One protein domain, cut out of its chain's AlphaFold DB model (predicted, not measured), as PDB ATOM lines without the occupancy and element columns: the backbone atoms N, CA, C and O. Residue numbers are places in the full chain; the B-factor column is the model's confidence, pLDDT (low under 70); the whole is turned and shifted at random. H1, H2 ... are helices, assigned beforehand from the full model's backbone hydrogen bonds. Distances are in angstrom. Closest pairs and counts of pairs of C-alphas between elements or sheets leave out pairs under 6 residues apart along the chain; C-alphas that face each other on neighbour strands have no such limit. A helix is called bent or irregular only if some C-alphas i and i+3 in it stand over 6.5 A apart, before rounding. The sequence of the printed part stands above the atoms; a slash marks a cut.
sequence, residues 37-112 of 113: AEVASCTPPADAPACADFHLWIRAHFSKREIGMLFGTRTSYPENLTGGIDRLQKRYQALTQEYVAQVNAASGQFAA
ATOM      1  N   ALA A  37     151.342 154.804 195.704       46.38
ATOM      2  CA  ALA A  37     152.684 155.348 195.533       46.38
ATOM      3  C   ALA A  37     152.827 156.328 194.343       46.38
ATOM      4  O   ALA A  37     153.637 157.252 194.420       46.38
ATOM      5  N   GLU A  38     152.038 156.200 193.270       52.09
ATOM      6  CA  GLU A  38     152.179 157.057 192.078       52.09
ATOM      7  C   GLU A  38     151.654 158.481 192.301       52.09
ATOM      8  O   GLU A  38     152.199 159.438 191.754       52.09
ATOM      9  N   VAL A  39     150.687 158.681 193.200       54.03
ATOM     10  CA  VAL A  39     150.219 160.037 193.529       54.03
ATOM     11  C   VAL A  39     151.299 160.838 194.269       54.03
ATOM     12  O   VAL A  39     151.413 162.047 194.074       54.03
ATOM     13  N   ALA A  40     152.164 160.166 195.039       54.75
ATOM     14  CA  ALA A  40     153.353 160.793 195.617       54.75
ATOM     15  C   ALA A  40     154.391 161.165 194.539       54.75
ATOM     16  O   ALA A  40     155.050 162.199 194.661       54.75
ATOM     17  N   SER A  41     154.492 160.385 193.455       57.03
ATOM     18  CA  SER A  41     155.329 160.735 192.295       57.03
ATOM     19  C   SER A  41     154.751 161.843 191.413       57.03
ATOM     20  O   SER A  41     155.497 162.447 190.655       57.03
ATOM     21  N   CYS A  42     153.463 162.170 191.557       60.28
ATOM     22  CA  CYS A  42     152.806 163.265 190.839       60.28
ATOM     23  C   CYS A  42     153.017 164.646 191.477       60.28
ATOM     24  O   CYS A  42     152.411 165.633 191.041       60.28
ATOM     25  N   THR A  43     153.860 164.727 192.510       61.03
ATOM     26  CA  THR A  43     154.277 166.004 193.089       61.03
ATOM     27  C   THR A  43     155.107 166.766 192.043       61.03
ATOM     28  O   THR A  43     156.023 166.176 191.462       61.03
ATOM     29  N   PRO A  44     154.811 168.051 191.763       53.22
ATOM     30  CA  PRO A  44     155.590 168.835 190.805       53.22
ATOM     31  C   PRO A  44     157.102 168.736 191.083       53.22
ATOM     32  O   PRO A  44     157.494 168.774 192.252       53.22
ATOM     33  N   PRO A  45     157.954 168.607 190.043       49.81
ATOM     34  CA  PRO A  45     157.716 168.962 188.637       49.81
ATOM     35  C   PRO A  45     157.331 167.788 187.715       49.81
ATOM     36  O   PRO A  45     157.494 167.896 186.504       49.81
ATOM     37  N   ALA A  46     156.890 166.645 188.245       54.06
ATOM     38  CA  ALA A  46     156.590 165.486 187.411       54.06
ATOM     39  C   ALA A  46     155.338 165.715 186.532       54.06
ATOM     40  O   ALA A  46     154.213 165.430 186.937       54.06
ATOM     41  N   ASP A  47     155.545 166.197 185.303       55.44
ATOM     42  CA  ASP A  47     154.530 166.318 184.245       55.44
ATOM     43  C   ASP A  47     154.312 164.975 183.522       55.44
ATOM     44  O   ASP A  47     154.243 164.892 182.293       55.44
ATOM     45  N   ALA A  48     154.253 163.878 184.280       65.12
ATOM     46  CA  ALA A  48     153.934 162.585 183.695       65.12
ATOM     47  C   ALA A  48     152.477 162.610 183.191       65.12
ATOM     48  O   ALA A  48     151.597 163.078 183.918       65.12
ATOM     49  N   PRO A  49     152.172 162.063 181.997       64.44
ATOM     50  CA  PRO A  49     150.801 162.000 181.484       64.44
ATOM     51  C   PRO A  49     149.829 161.323 182.460       64.44
ATOM     52  O   PRO A  49     148.681 161.737 182.576       64.44
ATOM     53  N   ALA A  50     150.319 160.343 183.226       63.53
ATOM     54  CA  ALA A  50     149.568 159.650 184.274       63.53
ATOM     55  C   ALA A  50     149.098 160.573 185.420       63.53
ATOM     56  O   ALA A  50     148.141 160.258 186.120       63.53
ATOM     57  N   CYS A  51     149.742 161.728 185.603       71.00
ATOM     58  CA  CYS A  51     149.401 162.710 186.628       71.00
ATOM     59  C   CYS A  51     148.440 163.796 186.127       71.00
ATOM     60  O   CYS A  51     147.966 164.596 186.935       71.00
ATOM     61  N   ALA A  52     148.135 163.842 184.824       76.56
ATOM     62  CA  ALA A  52     147.308 164.891 184.234       76.56
ATOM     63  C   ALA A  52     145.898 164.923 184.844       76.56
ATOM     64  O   ALA A  52     145.427 165.993 185.239       76.56
ATOM     65  N   ASP A  53     145.269 163.757 185.002       78.94
ATOM     66  CA  ASP A  53     143.933 163.638 185.594       78.94
ATOM     67  C   ASP A  53     143.931 164.042 187.070       78.94
ATOM     68  O   ASP A  53     143.056 164.785 187.519       78.94
ATOM     69  N   PHE A  54     144.972 163.662 187.814       79.81
ATOM     70  CA  PHE A  54     145.146 164.091 189.201       79.81
ATOM     71  C   PHE A  54     145.359 165.610 189.310       79.81
ATOM     72  O   PHE A  54     144.776 166.274 190.167       79.81
ATOM     73  N   HIS A  55     146.147 166.208 188.414       82.25
ATOM     74  CA  HIS A  55     146.350 167.658 188.385       82.25
ATOM     75  C   HIS A  55     145.074 168.413 188.000       82.25
ATOM     76  O   HIS A  55     144.814 169.484 188.553       82.25
ATOM     77  N   LEU A  56     144.264 167.881 187.081       83.69
ATOM     78  CA  LEU A  56     142.939 168.423 186.770       83.69
ATOM     79  C   LEU A  56     142.013 168.340 187.987       83.69
ATOM     80  O   LEU A  56     141.356 169.329 188.317       83.69
ATOM     81  N   TRP A  57     142.033 167.213 188.700       83.94
ATOM     82  CA  TRP A  57     141.270 167.018 189.930       83.94
ATOM     83  C   TRP A  57     141.634 168.048 191.006       83.94
ATOM     84  O   TRP A  57     140.753 168.689 191.581       83.94
ATOM     85  N   ILE A  58     142.932 168.285 191.228       85.25
ATOM     86  CA  ILE A  58     143.413 169.327 192.148       85.25
ATOM     87  C   ILE A  58     142.935 170.713 191.694       85.25
ATOM     88  O   ILE A  58     142.413 171.475 192.506       85.25
ATOM     89  N   ARG A  59     143.087 171.053 190.406       86.94
ATOM     90  CA  ARG A  59     142.697 172.368 189.858       86.94
ATOM     91  C   ARG A  59     141.192 172.633 189.926       86.94
ATOM     92  O   ARG A  59     140.801 173.796 189.944       86.94
ATOM     93  N   ALA A  60     140.366 171.591 189.980       88.81
ATOM     94  CA  ALA A  60     138.926 171.725 190.185       88.81
ATOM     95  C   ALA A  60     138.556 172.082 191.640       88.81
ATOM     96  O   ALA A  60     137.539 172.732 191.866       88.81
ATOM     97  N   HIS A  61     139.381 171.693 192.619       87.75
ATOM     98  CA  HIS A  61     139.074 171.827 194.051       87.75
ATOM     99  C   HIS A  61     139.884 172.911 194.774       87.75
ATOM    100  O   HIS A  61     139.519 173.322 195.880       87.75
ATOM    101  N   PHE A  62     140.975 173.377 194.166       86.31
ATOM    102  CA  PHE A  62     141.866 174.384 194.729       86.31
ATOM    103  C   PHE A  62     142.090 175.535 193.754       86.31
ATOM    104  O   PHE A  62     142.307 175.350 192.557       86.31
ATOM    105  N   SER A  63     142.107 176.751 194.290       88.19
ATOM    106  CA  SER A  63     142.499 177.938 193.539       88.19
ATOM    107  C   SER A  63     143.986 177.898 193.168       88.19
ATOM    108  O   SER A  63     144.806 177.286 193.852       88.19
ATOM    109  N   LYS A  64     144.381 178.640 192.123       83.12
ATOM    110  CA  LYS A  64     145.800 178.780 191.730       83.12
ATOM    111  C   LYS A  64     146.695 179.214 192.897       83.12
ATOM    112  O   LYS A  64     147.830 178.763 193.003       83.12
ATOM    113  N   ARG A  65     146.172 180.070 193.781       82.62
ATOM    114  CA  ARG A  65     146.875 180.539 194.980       82.62
ATOM    115  C   ARG A  65     147.043 179.426 196.011       82.62
ATOM    116  O   ARG A  65     148.132 179.262 196.537       82.62
ATOM    117  N   GLU A  66     145.995 178.649 196.274       83.62
ATOM    118  CA  GLU A  66     146.065 177.484 197.168       83.62
ATOM    119  C   GLU A  66     147.030 176.419 196.646       83.62
ATOM    120  O   GLU A  66     147.835 175.901 197.410       83.62
ATOM    121  N   ILE A  67     147.024 176.155 195.340       83.19
ATOM    122  CA  ILE A  67     147.998 175.267 194.694       83.19
ATOM    123  C   ILE A  67     149.418 175.812 194.897       83.19
ATOM    124  O   ILE A  67     150.312 175.079 195.312       83.19
ATOM    125  N   GLY A  68     149.623 177.115 194.692       79.38
ATOM    126  CA  GLY A  68     150.898 177.772 194.971       79.38
ATOM    127  C   GLY A  68     151.332 177.673 196.437       79.38
ATOM    128  O   GLY A  68     152.522 177.551 196.703       79.38
ATOM    129  N   MET A  69     150.393 177.685 197.385       80.94
ATOM    130  CA  MET A  69     150.678 177.484 198.811       80.94
ATOM    131  C   MET A  69     150.994 176.024 199.158       80.94
ATOM    132  O   MET A  69     151.784 175.779 200.066       80.94
ATOM    133  N   LEU A  70     150.382 175.065 198.459       79.50
ATOM    134  CA  LEU A  70     150.587 173.630 198.671       79.50
ATOM    135  C   LEU A  70     151.932 173.141 198.125       79.50
ATOM    136  O   LEU A  70     152.592 172.336 198.775       79.50
ATOM    137  N   PHE A  71     152.324 173.619 196.941       78.19
ATOM    138  CA  PHE A  71     153.497 173.114 196.215       78.19
ATOM    139  C   PHE A  71     154.645 174.123 196.105       78.19
ATOM    140  O   PHE A  71     155.752 173.754 195.724       78.19
ATOM    141  N   GLY A  72     154.399 175.397 196.410       73.12
ATOM    142  CA  GLY A  72     155.421 176.438 196.431       73.12
ATOM    143  C   GLY A  72     156.095 176.587 197.794       73.12
ATOM    144  O   GLY A  72     155.792 175.894 198.766       73.12
ATOM    145  N   THR A  73     157.032 177.528 197.887       72.19
ATOM    146  CA  THR A  73     157.754 177.797 199.134       72.19
ATOM    147  C   THR A  73     156.806 178.381 200.188       72.19
ATOM    148  O   THR A  73     156.277 179.479 200.025       72.19
ATOM    149  N   ARG A  74     156.614 177.668 201.308       67.31
ATOM    150  CA  ARG A  74     155.687 178.063 202.393       67.31
ATOM    151  C   ARG A  74     155.946 179.473 202.936       67.31
ATOM    152  O   ARG A  74     155.008 180.165 203.310       67.31
ATOM    153  N   THR A  75     157.202 179.915 202.967       67.38
ATOM    154  CA  THR A  75     157.602 181.240 203.476       67.38
ATOM    155  C   THR A  75     157.197 182.399 202.567       67.38
ATOM    156  O   THR A  75     157.209 183.542 203.012       67.38
ATOM    157  N   SER A  76     156.798 182.127 201.322       72.44
ATOM    158  CA  SER A  76     156.326 183.145 200.379       72.44
ATOM    159  C   SER A  76     154.895 183.616 200.658       72.44
ATOM    160  O   SER A  76     154.424 184.535 199.990       72.44
ATOM    161  N   TYR A  77     154.199 183.008 201.627       73.31
ATOM    162  CA  TYR A  77     152.794 183.285 201.910       73.31
ATOM    163  C   TYR A  77     152.575 183.727 203.365       73.31
ATOM    164  O   TYR A  77     152.998 183.023 204.289       73.31
ATOM    165  N   PRO A  78     151.875 184.853 203.603       72.75
ATOM    166  CA  PRO A  78     151.566 185.323 204.955       72.75
ATOM    167  C   PRO A  78     150.664 184.346 205.728       72.75
ATOM    168  O   PRO A  78     150.710 184.290 206.957       72.75
ATOM    169  N   GLU A  79     149.896 183.508 205.026       72.75
ATOM    170  CA  GLU A  79     149.062 182.447 205.600       72.75
ATOM    171  C   GLU A  79     149.861 181.385 206.373       72.75
ATOM    172  O   GLU A  79     149.291 180.676 207.207       72.75
ATOM    173  N   ASN A  80     151.177 181.292 206.151       64.44
ATOM    174  CA  ASN A  80     152.052 180.404 206.915       64.44
ATOM    175  C   ASN A  80     152.102 180.778 208.406       64.44
ATOM    176  O   ASN A  80     152.252 179.906 209.253       64.44
ATOM    177  N   LEU A  81     151.925 182.061 208.739       67.00
ATOM    178  CA  LEU A  81     151.977 182.560 210.119       67.00
ATOM    179  C   LEU A  81     150.662 182.364 210.887       67.00
ATOM    180  O   LEU A  81     150.627 182.515 212.102       67.00
ATOM    181  N   THR A  82     149.574 182.039 210.185       74.31
ATOM    182  CA  THR A  82     148.213 181.984 210.753       74.31
ATOM    183  C   THR A  82     147.644 180.563 210.814       74.31
ATOM    184  O   THR A  82     146.475 180.377 211.148       74.31
ATOM    185  N   GLY A  83     148.444 179.545 210.471       68.94
ATOM    186  CA  GLY A  83     148.002 178.146 210.404       68.94
ATOM    187  C   GLY A  83     147.080 177.831 209.215       68.94
ATOM    188  O   GLY A  83     146.557 176.720 209.108       68.94
ATOM    189  N   GLY A  84     146.883 178.782 208.291       74.88
ATOM    190  CA  GLY A  84     146.061 178.590 207.093       74.88
ATOM    191  C   GLY A  84     146.603 177.489 206.176       74.88
ATOM    192  O   GLY A  84     145.824 176.729 205.596       74.88
ATOM    193  N   ILE A  85     147.932 177.344 206.120       75.25
ATOM    194  CA  ILE A  85     148.600 176.303 205.327       75.25
ATOM    195  C   ILE A  85     148.316 174.903 205.878       75.25
ATOM    196  O   ILE A  85     148.049 173.994 205.099       75.25
ATOM    197  N   ASP A  86     148.275 174.712 207.197       80.56
ATOM    198  CA  ASP A  86     148.046 173.378 207.767       80.56
ATOM    199  C   ASP A  86     146.607 172.900 207.524       80.56
ATOM    200  O   ASP A  86     146.364 171.730 207.216       80.56
ATOM    201  N   ARG A  87     145.626 173.815 207.589       82.31
ATOM    202  CA  ARG A  87     144.238 173.512 207.205       82.31
ATOM    203  C   ARG A  87     144.143 173.159 205.720       82.31
ATOM    204  O   ARG A  87     143.425 172.226 205.355       82.31
ATOM    205  N   LEU A  88     144.859 173.893 204.873       83.12
ATOM    206  CA  LEU A  88     144.915 173.632 203.440       83.12
ATOM    207  C   LEU A  88     145.543 172.262 203.142       83.12
ATOM    208  O   LEU A  88     145.004 171.501 202.342       83.12
ATOM    209  N   GLN A  89     146.614 171.907 203.849       82.00
ATOM    210  CA  GLN A  89     147.304 170.629 203.705       82.00
ATOM    211  C   GLN A  89     146.420 169.445 204.124       82.00
ATOM    212  O   GLN A  89     146.391 168.431 203.431       82.00
ATOM    213  N   LYS A  90     145.619 169.589 205.189       83.94
ATOM    214  CA  LYS A  90     144.621 168.574 205.577       83.94
ATOM    215  C   LYS A  90     143.542 168.374 204.514       83.94
ATOM    216  O   LYS A  90     143.205 167.237 204.195       83.94
ATOM    217  N   ARG A  91     143.018 169.463 203.938       86.81
ATOM    218  CA  ARG A  91     142.050 169.386 202.826       86.81
ATOM    219  C   ARG A  91     142.654 168.681 201.615       86.81
ATOM    220  O   ARG A  91     141.999 167.838 201.014       86.81
ATOM    221  N   TYR A  92     143.902 169.003 201.282       84.12
ATOM    222  CA  TYR A  92     144.623 168.353 200.193       84.12
ATOM    223  C   TYR A  92     144.804 166.849 200.432       84.12
ATOM    224  O   TYR A  92     144.539 166.053 199.534       84.12
ATOM    225  N   GLN A  93     145.182 166.444 201.647       84.94
ATOM    226  CA  GLN A  93     145.305 165.031 202.013       84.94
ATOM    227  C   GLN A  93     143.975 164.281 201.885       84.94
ATOM    228  O   GLN A  93     143.952 163.208 201.287       84.94
ATOM    229  N   ALA A  94     142.876 164.854 202.383       85.38
ATOM    230  CA  ALA A  94     141.549 164.250 202.266       85.38
ATOM    231  C   ALA A  94     141.134 164.072 200.796       85.38
ATOM    232  O   ALA A  94     140.785 162.970 200.382       85.38
ATOM    233  N   LEU A  95     141.285 165.120 199.976       85.62
ATOM    234  CA  LEU A  95     140.965 165.047 198.548       85.62
ATOM    235  C   LEU A  95     141.822 164.002 197.817       85.62
ATOM    236  O   LEU A  95     141.345 163.292 196.935       85.62
ATOM    237  N   THR A  96     143.097 163.896 198.187       83.12
ATOM    238  CA  THR A  96     144.012 162.909 197.608       83.12
ATOM    239  C   THR A  96     143.571 161.483 197.945       83.12
ATOM    240  O   THR A  96     143.587 160.611 197.080       83.12
ATOM    241  N   GLN A  97     143.133 161.242 199.184       82.56
ATOM    242  CA  GLN A  97     142.594 159.945 199.600       82.56
ATOM    243  C   GLN A  97     141.310 159.590 198.843       82.56
ATOM    244  O   GLN A  97     141.164 158.452 198.400       82.56
ATOM    245  N   GLU A  98     140.412 160.556 198.644       85.12
ATOM    246  CA  GLU A  98     139.190 160.368 197.854       85.12
ATOM    247  C   GLU A  98     139.495 160.015 196.396       85.12
ATOM    248  O   GLU A  98     138.893 159.094 195.846       85.12
ATOM    249  N   TYR A  99     140.460 160.702 195.780       82.06
ATOM    250  CA  TYR A  99     140.893 160.407 194.415       82.06
ATOM    251  C   TYR A  99     141.447 158.982 194.295       82.06
ATOM    252  O   TYR A  99     141.020 158.218 193.432       82.06
ATOM    253  N   VAL A 100     142.341 158.579 195.208       80.19
ATOM    254  CA  VAL A 100     142.896 157.215 195.234       80.19
ATOM    255  C   VAL A 100     141.793 156.171 195.421       80.19
ATOM    256  O   VAL A 100     141.796 155.145 194.744       80.19
ATOM    257  N   ALA A 101     140.821 156.428 196.298       82.00
ATOM    258  CA  ALA A 101     139.687 155.529 196.495       82.00
ATOM    259  C   ALA A 101     138.845 155.373 195.216       82.00
ATOM    260  O   ALA A 101     138.477 154.251 194.869       82.00
ATOM    261  N   GLN A 102     138.585 156.465 194.490       81.31
ATOM    262  CA  GLN A 102     137.847 156.433 193.222       81.31
ATOM    263  C   GLN A 102     138.595 155.656 192.137       81.31
ATOM    264  O   GLN A 102     138.003 154.798 191.482       81.31
ATOM    265  N   VAL A 103     139.898 155.899 191.979       77.75
ATOM    266  CA  VAL A 103     140.730 155.186 190.998       77.75
ATOM    267  C   VAL A 103     140.791 153.689 191.315       77.75
ATOM    268  O   VAL A 103     140.620 152.860 190.419       77.75
ATOM    269  N   ASN A 104     140.953 153.321 192.588       74.06
ATOM    270  CA  ASN A 104     140.958 151.921 193.017       74.06
ATOM    271  C   ASN A 104     139.601 151.241 192.797       74.06
ATOM    272  O   ASN A 104     139.553 150.102 192.334       74.06
ATOM    273  N   ALA A 105     138.498 151.934 193.095       73.06
ATOM    274  CA  ALA A 105     137.152 151.417 192.871       73.06
ATOM    275  C   ALA A 105     136.870 151.195 191.380       73.06
ATOM    276  O   ALA A 105     136.341 150.148 191.011       73.06
ATOM    277  N   ALA A 106     137.271 152.136 190.519       71.06
ATOM    278  CA  ALA A 106     137.178 151.977 189.073       71.06
ATOM    279  C   ALA A 106     138.026 150.787 188.594       71.06
ATOM    280  O   ALA A 106     137.525 149.922 187.885       71.06
ATOM    281  N   SER A 107     139.274 150.675 189.058       67.19
ATOM    282  CA  SER A 107     140.188 149.583 188.686       67.19
ATOM    283  C   SER A 107     139.667 148.201 189.104       67.19
ATOM    284  O   SER A 107     139.746 147.245 188.334       67.19
ATOM    285  N   GLY A 108     139.075 148.090 190.298       59.22
ATOM    286  CA  GLY A 108     138.480 146.846 190.789       59.22
ATOM    287  C   GLY A 108     137.279 146.372 189.964       59.22
ATOM    288  O   GLY A 108     137.068 145.168 189.834       59.22
ATOM    289  N   GLN A 109     136.529 147.292 189.348       55.84
ATOM    290  CA  GLN A 109     135.422 146.947 188.447       55.84
ATOM    291  C   GLN A 109     135.908 146.353 187.119       55.84
ATOM    292  O   GLN A 109     135.211 145.529 186.530       55.84
ATOM    293  N   PHE A 110     137.107 146.722 186.660       51.84
ATOM    294  CA  PHE A 110     137.703 146.153 185.450       51.84
ATOM    295  C   PHE A 110     138.383 144.796 185.688       51.84
ATOM    296  O   PHE A 110     138.486 144.015 184.750       51.84
ATOM    297  N   ALA A 111     138.806 144.489 186.919       54.69
ATOM    298  CA  ALA A 111     139.431 143.207 187.276       54.69
ATOM    299  C   ALA A 111     138.429 142.061 187.534       54.69
ATOM    300  O   ALA A 111     138.831 140.904 187.632       54.69
ATOM    301  N   ALA A 112     137.136 142.370 187.671       53.06
ATOM    302  CA  ALA A 112     136.080 141.411 188.008       53.06
ATOM    303  C   ALA A 112     135.307 140.867 186.786       53.06
ATOM    304  O   ALA A 112     134.218 140.312 186.952       53.06
TER     305      ALA A 112
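This is residues 37 to 112 of the 113 residues of an uncharacterized protein of Rhodanobacter sp. B05 (UniProt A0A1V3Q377). One long straight helix, H5, makes the longest axis, and the chain before it folds over part of its length: H1 and H2 both sit beside the same middle stretch of H5, near Thr 96 and Tyr 99, H3 lies across H5 near its first residues, and H4 is at the end of H5 where the chain turns back into it. The cover is thin: H5 touches only H3, which crosses it near its first end, and residues 101 to 112, of which 101 to 111 belong to H5, stick out alone as an arm. The printed part has 76 residues, with five named helices in the order H1, H2, H3, H4, H5 and no named strand: all helix. It is only just loose, close to compact, with a radius of gyration of the C-alphas of 14.1 A and spans of 49 by 23 by 21 A.

H1 is residues 37 to 41, beginning at C-alpha 37 at (152.684, 155.348, 195.533). H2 is residues 49 to 61, 19.8 A from first to last C-alpha; it is irregular, with C-alphas 50 and 53 7.0 A apart. H3 is residues 64 to 71, 10.6 A long from C-alpha 64 at (145.800, 178.780, 191.730). H4 is residues 78 to 82. H5 is residues 84 to 111, 41.1 A long, and ends at C-alpha 111 at (139.431, 143.207, 187.276).

H3 and H5 touch, about perpendicular at 85 degrees; the closest C-alphas are those of Leu 70 and Gln 89, 6.7 A apart, and H5 touches H3 with residues 85 to 89 alone. H2 and H5 are close but not clearly touching, closest at the C-alphas of Phe 54 and Tyr 99, 7.7 A, with a steep tilt of 51 degrees, opposite ways. H1 and H5 are close but not clearly touching, with the closest C-alphas, those of Val 39 and Thr 96, 8.0 A apart. H4 and H5 are close but not clearly touching, closest at the C-alphas of Glu 79 and Ile 85, 6.2 A. H1 and H3 are apart, and so are H3 and H4. Every O i to N i+4 pair is within hydrogen-bond range in H1, H3 and H5; H2 has 7 of 9, and H4 has 0 of 1 but 2 of 2 O i to N i+3 pairs.

The two C-alphas farthest apart are those of Pro 78 and Ala 112, 49.6 A. Without residues 101 to 112, which stand free, the body spans 34 by 22 by 21 A. The printed part has no cut. The links H2 to H3 and H4 to H5 are tight, H1 to H2 and H3 to H4 are short, and no link is long. The mean pLDDT of the printed part is 73.3; residues 37 to 50, 74 to 75, 80 to 81, 83 and 107 to 112 are under 70.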